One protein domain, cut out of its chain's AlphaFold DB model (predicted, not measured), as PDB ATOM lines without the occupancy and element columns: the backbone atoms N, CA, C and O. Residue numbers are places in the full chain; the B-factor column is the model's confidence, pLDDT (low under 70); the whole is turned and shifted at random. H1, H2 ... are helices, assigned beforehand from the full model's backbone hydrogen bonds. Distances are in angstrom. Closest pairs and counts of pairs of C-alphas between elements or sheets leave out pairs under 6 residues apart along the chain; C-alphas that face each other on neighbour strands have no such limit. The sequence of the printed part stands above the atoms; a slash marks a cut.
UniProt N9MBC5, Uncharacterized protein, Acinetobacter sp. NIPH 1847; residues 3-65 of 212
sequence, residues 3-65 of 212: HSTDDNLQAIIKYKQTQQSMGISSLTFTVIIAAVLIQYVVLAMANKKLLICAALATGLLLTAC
ATOM      1  N   HIS A   3     184.328 278.857 286.636       58.81
ATOM      2  CA  HIS A   3     183.504 280.026 286.289       58.81
ATOM      3  C   HIS A   3     183.387 280.294 284.775       58.81
ATOM      4  O   HIS A   3     182.320 280.634 284.283       58.81
ATOM      5  N   SER A   4     184.464 280.067 284.015       59.88
ATOM      6  CA  SER A   4     184.496 280.394 282.582       59.88
ATOM      7  C   SER A   4     183.589 279.511 281.718       59.88
ATOM      8  O   SER A   4     183.202 279.928 280.626       59.88
ATOM      9  N   THR A   5     183.283 278.288 282.159       64.31
ATOM     10  CA  THR A   5     182.457 277.348 281.386       64.31
ATOM     11  C   THR A   5     180.973 277.649 281.581       64.31
ATOM     12  O   THR A   5     180.207 277.609 280.617       64.31
ATOM     13  N   ASP A   6     180.587 278.024 282.803       69.69
ATOM     14  CA  ASP A   6     179.226 278.444 283.140       69.69
ATOM     15  C   ASP A   6     178.855 279.763 282.447       69.69
ATOM     16  O   ASP A   6     177.754 279.885 281.910       69.69
ATOM     17  N   ASP A   7     179.791 280.713 282.355       71.06
ATOM     18  CA  ASP A   7     179.572 281.991 281.663       71.06
ATOM     19  C   ASP A   7     179.354 281.802 280.150       71.06
ATOM     20  O   ASP A   7     178.481 282.435 279.547       71.06
ATOM     21  N   ASN A   8     180.100 280.885 279.524       75.00
ATOM     22  CA  ASN A   8     179.932 280.562 278.107       75.00
ATOM     23  C   ASN A   8     178.587 279.864 277.848       75.00
ATOM     24  O   ASN A   8     177.881 280.194 276.894       75.00
ATOM     25  N   LEU A   9     178.195 278.949 278.738       78.81
ATOM     26  CA  LEU A   9     176.928 278.233 278.632       78.81
ATOM     27  C   LEU A   9     175.729 279.168 278.845       78.81
ATOM     28  O   LEU A   9     174.768 279.117 278.076       78.81
ATOM     29  N   GLN A  10     175.811 280.076 279.819       80.50
ATOM     30  CA  GLN A  10     174.821 281.132 280.037       80.50
ATOM     31  C   GLN A  10     174.696 282.046 278.814       80.50
ATOM     32  O   GLN A  10     173.582 282.344 278.381       80.50
ATOM     33  N   ALA A  11     175.815 282.442 278.199       78.62
ATOM     34  CA  ALA A  11     175.802 283.245 276.978       78.62
ATOM     35  C   ALA A  11     175.120 282.510 275.811       78.62
ATOM     36  O   ALA A  11     174.302 283.103 275.104       78.62
ATOM     37  N   ILE A  12     175.387 281.212 275.647       78.44
ATOM     38  CA  ILE A  12     174.750 280.375 274.618       78.44
ATOM     39  C   ILE A  12     173.243 280.244 274.870       78.44
ATOM     40  O   ILE A  12     172.454 280.376 273.932       78.44
ATOM     41  N   ILE A  13     172.823 280.022 276.118       81.81
ATOM     42  CA  ILE A  13     171.402 279.915 276.484       81.81
ATOM     43  C   ILE A  13     170.685 281.241 276.211       81.81
ATOM     44  O   ILE A  13     169.639 281.253 275.558       81.81
ATOM     45  N   LYS A  14     171.281 282.365 276.620       80.38
ATOM     46  CA  LYS A  14     170.730 283.711 276.414       80.38
ATOM     47  C   LYS A  14     170.635 284.066 274.928       80.38
ATOM     48  O   LYS A  14     169.631 284.625 274.482       80.38
ATOM     49  N   TYR A  15     171.638 283.675 274.144       74.25
ATOM     50  CA  TYR A  15     171.631 283.803 272.689       74.25
ATOM     51  C   TYR A  15     170.504 282.976 272.057       74.25
ATOM     52  O   TYR A  15     169.745 283.488 271.237       74.25
ATOM     53  N   LYS A  16     170.313 281.723 272.488       71.06
ATOM     54  CA  LYS A  16     169.250 280.839 271.982       71.06
ATOM     55  C   LYS A  16     167.845 281.340 272.342       71.06
ATOM     56  O   LYS A  16     166.944 281.269 271.510       71.06
ATOM     57  N   GLN A  17     167.672 281.884 273.547       73.75
ATOM     58  CA  GLN A  17     166.422 282.497 274.005       73.75
ATOM     59  C   GLN A  17     166.103 283.780 273.219       73.75
ATOM     60  O   GLN A  17     164.964 283.989 272.801       73.75
ATOM     61  N   THR A  18     167.121 284.600 272.942       67.19
ATOM     62  CA  THR A  18     166.997 285.804 272.101       67.19
ATOM     63  C   THR A  18     166.635 285.445 270.656       67.19
ATOM     64  O   THR A  18     165.782 286.093 270.057       67.19
ATOM     65  N   GLN A  19     167.204 284.363 270.114       63.38
ATOM     66  CA  GLN A  19     166.842 283.847 268.788       63.38
ATOM     67  C   GLN A  19     165.384 283.377 268.721       63.38
ATOM     68  O   GLN A  19     164.684 283.654 267.749       63.38
ATOM     69  N   GLN A  20     164.891 282.716 269.774       62.09
ATOM     70  CA  GLN A  20     163.482 282.325 269.873       62.09
ATOM     71  C   GLN A  20     162.535 283.533 269.931       62.09
ATOM     72  O   GLN A  20     161.470 283.493 269.322       62.09
ATOM     73  N   SER A  21     162.935 284.612 270.611       65.69
ATOM     74  CA  SER A  21     162.163 285.858 270.714       65.69
ATOM     75  C   SER A  21     162.011 286.601 269.382       65.69
ATOM     76  O   SER A  21     161.054 287.356 269.230       65.69
ATOM     77  N   MET A  22     162.935 286.421 268.435       65.19
ATOM     78  CA  MET A  22     162.930 287.135 267.152       65.19
ATOM     79  C   MET A  22     162.164 286.397 266.043       65.19
ATOM     80  O   MET A  22     162.026 286.925 264.945       65.19
ATOM     81  N   GLY A  23     161.655 285.184 266.308       65.44
ATOM     82  CA  GLY A  23     160.845 284.409 265.357       65.44
ATOM     83  C   GLY A  23     161.599 283.904 264.118       65.44
ATOM     84  O   GLY A  23     160.999 283.297 263.233       65.44
ATOM     85  N   ILE A  24     162.913 284.120 264.045       69.81
ATOM     86  CA  ILE A  24     163.769 283.688 262.941       69.81
ATOM     87  C   ILE A  24     164.392 282.352 263.344       69.81
ATOM     88  O   ILE A  24     165.024 282.235 264.392       69.81
ATOM     89  N   SER A  25     164.207 281.312 262.526       77.56
ATOM     90  CA  SER A  25     164.828 280.018 262.814       77.56
ATOM     91  C   SER A  25     166.354 280.176 262.872       77.56
ATOM     92  O   SER A  25     166.933 280.907 262.066       77.56
ATOM     93  N   SER A  26     167.024 279.486 263.803       74.69
ATOM     94  CA  SER A  26     168.489 279.578 263.958       74.69
ATOM     95  C   SER A  26     169.236 279.337 262.642       74.69
ATOM     96  O   SER A  26     170.288 279.925 262.424       74.69
ATOM     97  N   LEU A  27     168.685 278.499 261.761       78.88
ATOM     98  CA  LEU A  27     169.244 278.230 260.441       78.88
ATOM     99  C   LEU A  27     169.110 279.444 259.512       78.88
ATOM    100  O   LEU A  27     170.068 279.817 258.841       78.88
ATOM    101  N   THR A  28     167.948 280.099 259.514       82.44
ATOM    102  CA  THR A  28     167.699 281.318 258.735       82.44
ATOM    103  C   THR A  28     168.639 282.445 259.158       82.44
ATOM    104  O   THR A  28     169.210 283.113 258.303       82.44
ATOM    105  N   PHE A  29     168.876 282.616 260.461       83.81
ATOM    106  CA  PHE A  29     169.811 283.623 260.965       83.81
ATOM    107  C   PHE A  29     171.257 283.355 260.524       83.81
ATOM    108  O   PHE A  29     171.932 284.258 260.033       83.81
ATOM    109  N   THR A  30     171.725 282.107 260.631       86.50
ATOM    110  CA  THR A  30     173.067 281.728 260.165       86.50
ATOM    111  C   THR A  30     173.229 281.941 258.660       86.50
ATOM    112  O   THR A  30     174.263 282.447 258.229       86.50
ATOM    113  N   VAL A  31     172.208 281.618 257.860       90.81
ATOM    114  CA  VAL A  31     172.221 281.850 256.406       90.81
ATOM    115  C   VAL A  31     172.261 283.343 256.079       90.81
ATOM    116  O   VAL A  31     173.030 283.745 255.207       90.81
ATOM    117  N   ILE A  32     171.500 284.176 256.795       89.69
ATOM    118  CA  ILE A  32     171.520 285.636 256.615       89.69
ATOM    119  C   ILE A  32     172.902 286.199 256.950       89.69
ATOM    120  O   ILE A  32     173.463 286.938 256.143       89.69
ATOM    121  N   ILE A  33     173.487 285.819 258.090       89.94
ATOM    122  CA  ILE A  33     174.839 286.259 258.461       89.94
ATOM    123  C   ILE A  33     175.856 285.825 257.410       89.94
ATOM    124  O   ILE A  33     176.662 286.642 256.972       89.94
ATOM    125  N   ALA A  34     175.812 284.565 256.976       92.31
ATOM    126  CA  ALA A  34     176.726 284.068 255.956       92.31
ATOM    127  C   ALA A  34     176.582 284.856 254.645       92.31
ATOM    128  O   ALA A  34     177.587 285.272 254.074       92.31
ATOM    129  N   ALA A  35     175.355 285.136 254.202       92.69
ATOM    130  CA  ALA A  35     175.100 285.926 253.001       92.69
ATOM    131  C   ALA A  35     175.632 287.363 253.123       92.69
ATOM    132  O   ALA A  35     176.278 287.855 252.198       92.69
ATOM    133  N   VAL A  36     175.421 288.017 254.269       92.75
ATOM    134  CA  VAL A  36     175.935 289.371 254.540       92.75
ATOM    135  C   VAL A  36     177.462 289.383 254.563       92.75
ATOM    136  O   VAL A  36     178.071 290.256 253.949       92.75
ATOM    137  N   LEU A  37     178.096 288.401 255.208       90.88
ATOM    138  CA  LEU A  37     179.555 288.288 255.255       90.88
ATOM    139  C   LEU A  37     180.151 288.033 253.871       90.88
ATOM    140  O   LEU A  37     181.153 288.648 253.517       90.88
ATOM    141  N   ILE A  38     179.528 287.175 253.064       91.44
ATOM    142  CA  ILE A  38     179.973 286.912 251.693       91.44
ATOM    143  C   ILE A  38     179.842 288.180 250.844       91.44
ATOM    144  O   ILE A  38     180.795 288.544 250.159       91.44
ATOM    145  N   GLN A  39     178.714 288.895 250.924       89.38
ATOM    146  CA  GLN A  39     178.556 290.172 250.221       89.38
ATOM    147  C   GLN A  39     179.577 291.215 250.679       89.38
ATOM    148  O   GLN A  39     180.172 291.896 249.845       89.38
ATOM    149  N   TYR A  40     179.839 291.301 251.984       87.19
ATOM    150  CA  TYR A  40     180.856 292.185 252.541       87.19
ATOM    151  C   TYR A  40     182.256 291.840 252.026       87.19
ATOM    152  O   TYR A  40     182.995 292.735 251.629       87.19
ATOM    153  N   VAL A  41     182.614 290.554 251.961       85.94
ATOM    154  CA  VAL A  41     183.905 290.098 251.423       85.94
ATOM    155  C   VAL A  41     184.010 290.371 249.921       85.94
ATOM    156  O   VAL A  41     185.047 290.839 249.464       85.94
ATOM    157  N   VAL A  42     182.954 290.150 249.140       85.88
ATOM    158  CA  VAL A  42     182.956 290.467 247.701       85.88
ATOM    159  C   VAL A  42     183.105 291.974 247.477       85.88
ATOM    160  O   VAL A  42     183.932 292.395 246.666       85.88
ATOM    161  N   LEU A  43     182.385 292.798 248.241       81.56
ATOM    162  CA  LEU A  43     182.497 294.256 248.187       81.56
ATOM    163  C   LEU A  43     183.881 294.744 248.646       81.56
ATOM    164  O   LEU A  43     184.446 295.660 248.051       81.56
ATOM    165  N   ALA A  44     184.455 294.096 249.659       79.69
ATOM    166  CA  ALA A  44     185.803 294.342 250.157       79.69
ATOM    167  C   ALA A  44     186.890 294.030 249.124       79.69
ATOM    168  O   ALA A  44     187.858 294.783 248.986       79.69
ATOM    169  N   MET A  45     186.728 292.915 248.411       81.12
ATOM    170  CA  MET A  45     187.649 292.467 247.370       81.12
ATOM    171  C   MET A  45     187.542 293.348 246.122       81.12
ATOM    172  O   MET A  45     188.566 293.673 245.527       81.12
ATOM    173  N   ALA A  46     186.334 293.791 245.766       80.94
ATOM    174  CA  ALA A  46     186.107 294.684 244.632       80.94
ATOM    175  C   ALA A  46     186.542 296.134 244.912       80.94
ATOM    176  O   ALA A  46     187.051 296.802 244.017       80.94
ATOM    177  N   ASN A  47     186.389 296.624 246.150       78.12
ATOM    178  CA  ASN A  47     186.572 298.037 246.489       78.12
ATOM    179  C   ASN A  47     187.429 298.240 247.749       78.12
ATOM    180  O   ASN A  47     186.985 298.770 248.771       78.12
ATOM    181  N   LYS A  48     188.716 297.888 247.653       75.62
ATOM    182  CA  LYS A  48     189.706 298.006 248.744       75.62
ATOM    183  C   LYS A  48     189.796 299.418 249.358       75.62
ATOM    184  O   LYS A  48     190.094 299.557 250.541       75.62
ATOM    185  N   LYS A  49     189.535 300.470 248.569       75.94
ATOM    186  CA  LYS A  49     189.571 301.878 249.017       75.94
ATOM    187  C   LYS A  49     188.357 302.260 249.873       75.94
ATOM    188  O   LYS A  49     188.500 303.049 250.803       75.94
ATOM    189  N   LEU A  50     187.192 301.659 249.612       76.12
ATOM    190  CA  LEU A  50     185.968 301.920 250.372       76.12
ATOM    191  C   LEU A  50     186.006 301.268 251.755       76.12
ATOM    192  O   LEU A  50     185.484 301.850 252.697       76.12
ATOM    193  N   LEU A  51     186.683 300.124 251.914       77.69
ATOM    194  CA  LEU A  51     186.855 299.504 253.233       77.69
ATOM    195  C   LEU A  51     187.638 300.374 254.212       77.69
ATOM    196  O   LEU A  51     187.285 300.446 255.384       77.69
ATOM    197  N   ILE A  52     188.699 301.026 253.739       77.94
ATOM    198  CA  ILE A  52     189.506 301.911 254.583       77.94
ATOM    199  C   ILE A  52     188.670 303.136 254.969       77.94
ATOM    200  O   ILE A  52     188.648 303.515 256.133       77.94
ATOM    201  N   CYS A  53     187.916 303.704 254.023       76.81
ATOM    202  CA  CYS A  53     187.017 304.828 254.290       76.81
ATOM    203  C   CYS A  53     185.894 304.458 255.275       76.81
ATOM    204  O   CYS A  53     185.663 305.188 256.235       76.81
ATOM    205  N   ALA A  54     185.255 303.297 255.096       81.25
ATOM    206  CA  ALA A  54     184.232 302.796 256.004       81.25
ATOM    207  C   ALA A  54     184.806 302.542 257.405       81.25
ATOM    208  O   ALA A  54     184.243 303.024 258.378       81.25
ATOM    209  N   ALA A  55     185.956 301.873 257.522       81.81
ATOM    210  CA  ALA A  55     186.597 301.618 258.812       81.81
ATOM    211  C   ALA A  55     186.981 302.915 259.547       81.81
ATOM    212  O   ALA A  55     186.773 303.019 260.756       81.81
ATOM    213  N   LEU A  56     187.492 303.917 258.822       81.75
ATOM    214  CA  LEU A  56     187.808 305.229 259.391       81.75
ATOM    215  C   LEU A  56     186.543 305.975 259.829       81.75
ATOM    216  O   LEU A  56     186.527 306.532 260.922       81.75
ATOM    217  N   ALA A  57     185.472 305.949 259.035       81.56
ATOM    218  CA  ALA A  57     184.210 306.599 259.380       81.56
ATOM    219  C   ALA A  57     183.563 305.976 260.627       81.56
ATOM    220  O   ALA A  57     183.166 306.704 261.535       81.56
ATOM    221  N   THR A  58     183.512 304.642 260.725       82.00
ATOM    222  CA  THR A  58     182.975 303.968 261.917       82.00
ATOM    223  C   THR A  58     183.876 304.181 263.132       82.00
ATOM    224  O   THR A  58     183.369 304.380 264.231       82.00
ATOM    225  N   GLY A  59     185.203 304.194 262.951       80.12
ATOM    226  CA  GLY A  59     186.161 304.482 264.023       80.12
ATOM    227  C   GLY A  59     186.042 305.909 264.566       80.12
ATOM    228  O   GLY A  59     186.059 306.114 265.780       80.12
ATOM    229  N   LEU A  60     185.853 306.889 263.680       78.12
ATOM    230  CA  LEU A  60     185.602 308.282 264.050       78.12
ATOM    231  C   LEU A  60     184.235 308.452 264.717       78.12
ATOM    232  O   LEU A  60     184.146 309.154 265.720       78.12
ATOM    233  N   LEU A  61     183.192 307.776 264.228       77.50
ATOM    234  CA  LEU A  61     181.860 307.821 264.833       77.50
ATOM    235  C   LEU A  61     181.848 307.182 266.230       77.50
ATOM    236  O   LEU A  61     181.334 307.784 267.164       77.50
ATOM    237  N   LEU A  62     182.481 306.019 266.410       77.44
ATOM    238  CA  LEU A  62     182.632 305.374 267.722       77.44
ATOM    239  C   LEU A  62     183.426 306.254 268.698       77.44
ATOM    240  O   LEU A  62     183.053 306.371 269.861       77.44
ATOM    241  N   THR A  63     184.478 306.922 268.216       70.62
ATOM    242  CA  THR A  63     185.315 307.824 269.024       70.62
ATOM    243  C   THR A  63     184.581 309.124 269.377       70.62
ATOM    244  O   THR A  63     184.716 309.625 270.493       70.62
ATOM    245  N   ALA A  64     183.749 309.651 268.475       66.12
ATOM    246  CA  ALA A  64     182.882 310.799 268.737       66.12
ATOM    247  C   ALA A  64     181.714 310.453 269.683       66.12
ATOM    248  O   ALA A  64     181.255 311.312 270.435       66.12
ATOM    249  N   CYS A  65     181.263 309.196 269.702       63.66
ATOM    250  CA  CYS A  65     180.190 308.722 270.578       63.66
ATOM    251  C   CYS A  65     180.648 308.313 271.995       63.66
ATOM    252  O   CYS A  65     179.795 308.052 272.835       63.66
TER     253      CYS A  65
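AT A GLANCE: This is residues 3 to 65 of the 212 residues of an uncharacterized protein of Acinetobacter sp. NIPH 1847 (UniProt N9MBC5). Three helices joined end to end make an open, three-sided frame: H2 is the crossbar, and H1 and H3 turn off from its two ends as legs that stay apart, twisted out of one plane, with nothing between them. The printed part has 63 residues with three named helices, H1, H2, H3 in chain order, and no named strand; the class is all helix. It is extended, with a radius of gyration of the C-alphas of 16.9 A and spans of 41 by 29 by 21 A.

IN THESE COORDINATES: H1, residues 3 to 21, begins at C-alpha 3 (183.504, 280.026, 286.289) and is 27.1 A long. H2, residues 26 to 46, is 30.2 A long. H3, residues 48 to 64, is 24.7 A long and ends at C-alpha 64 (182.882, 310.799, 268.737).

HOW THE PARTS SIT: H1 and H2 are close but not clearly touching, the closest C-alphas being Gln 19 and Ser 26, 6.7 A apart, and about perpendicular at 84 degrees. H2 and H3 are close but not clearly touching, at Ala 44 and Leu 51, C-alphas 6.1 A apart, with a steep tilt of 64 degrees, opposite ways. H1 and H3 are apart. Every O i to N i+4 pair is within hydrogen-bond range in H1 and H2, and 12 of 13 in H3.

THE WHOLE: The C-alphas farthest apart, His 3 and Ala 46, are 44.2 A apart. The printed part has no cut, and both links are tight. pLDDT is under 70 at residues 3 to 6, 18 to 24 and 64 to 65.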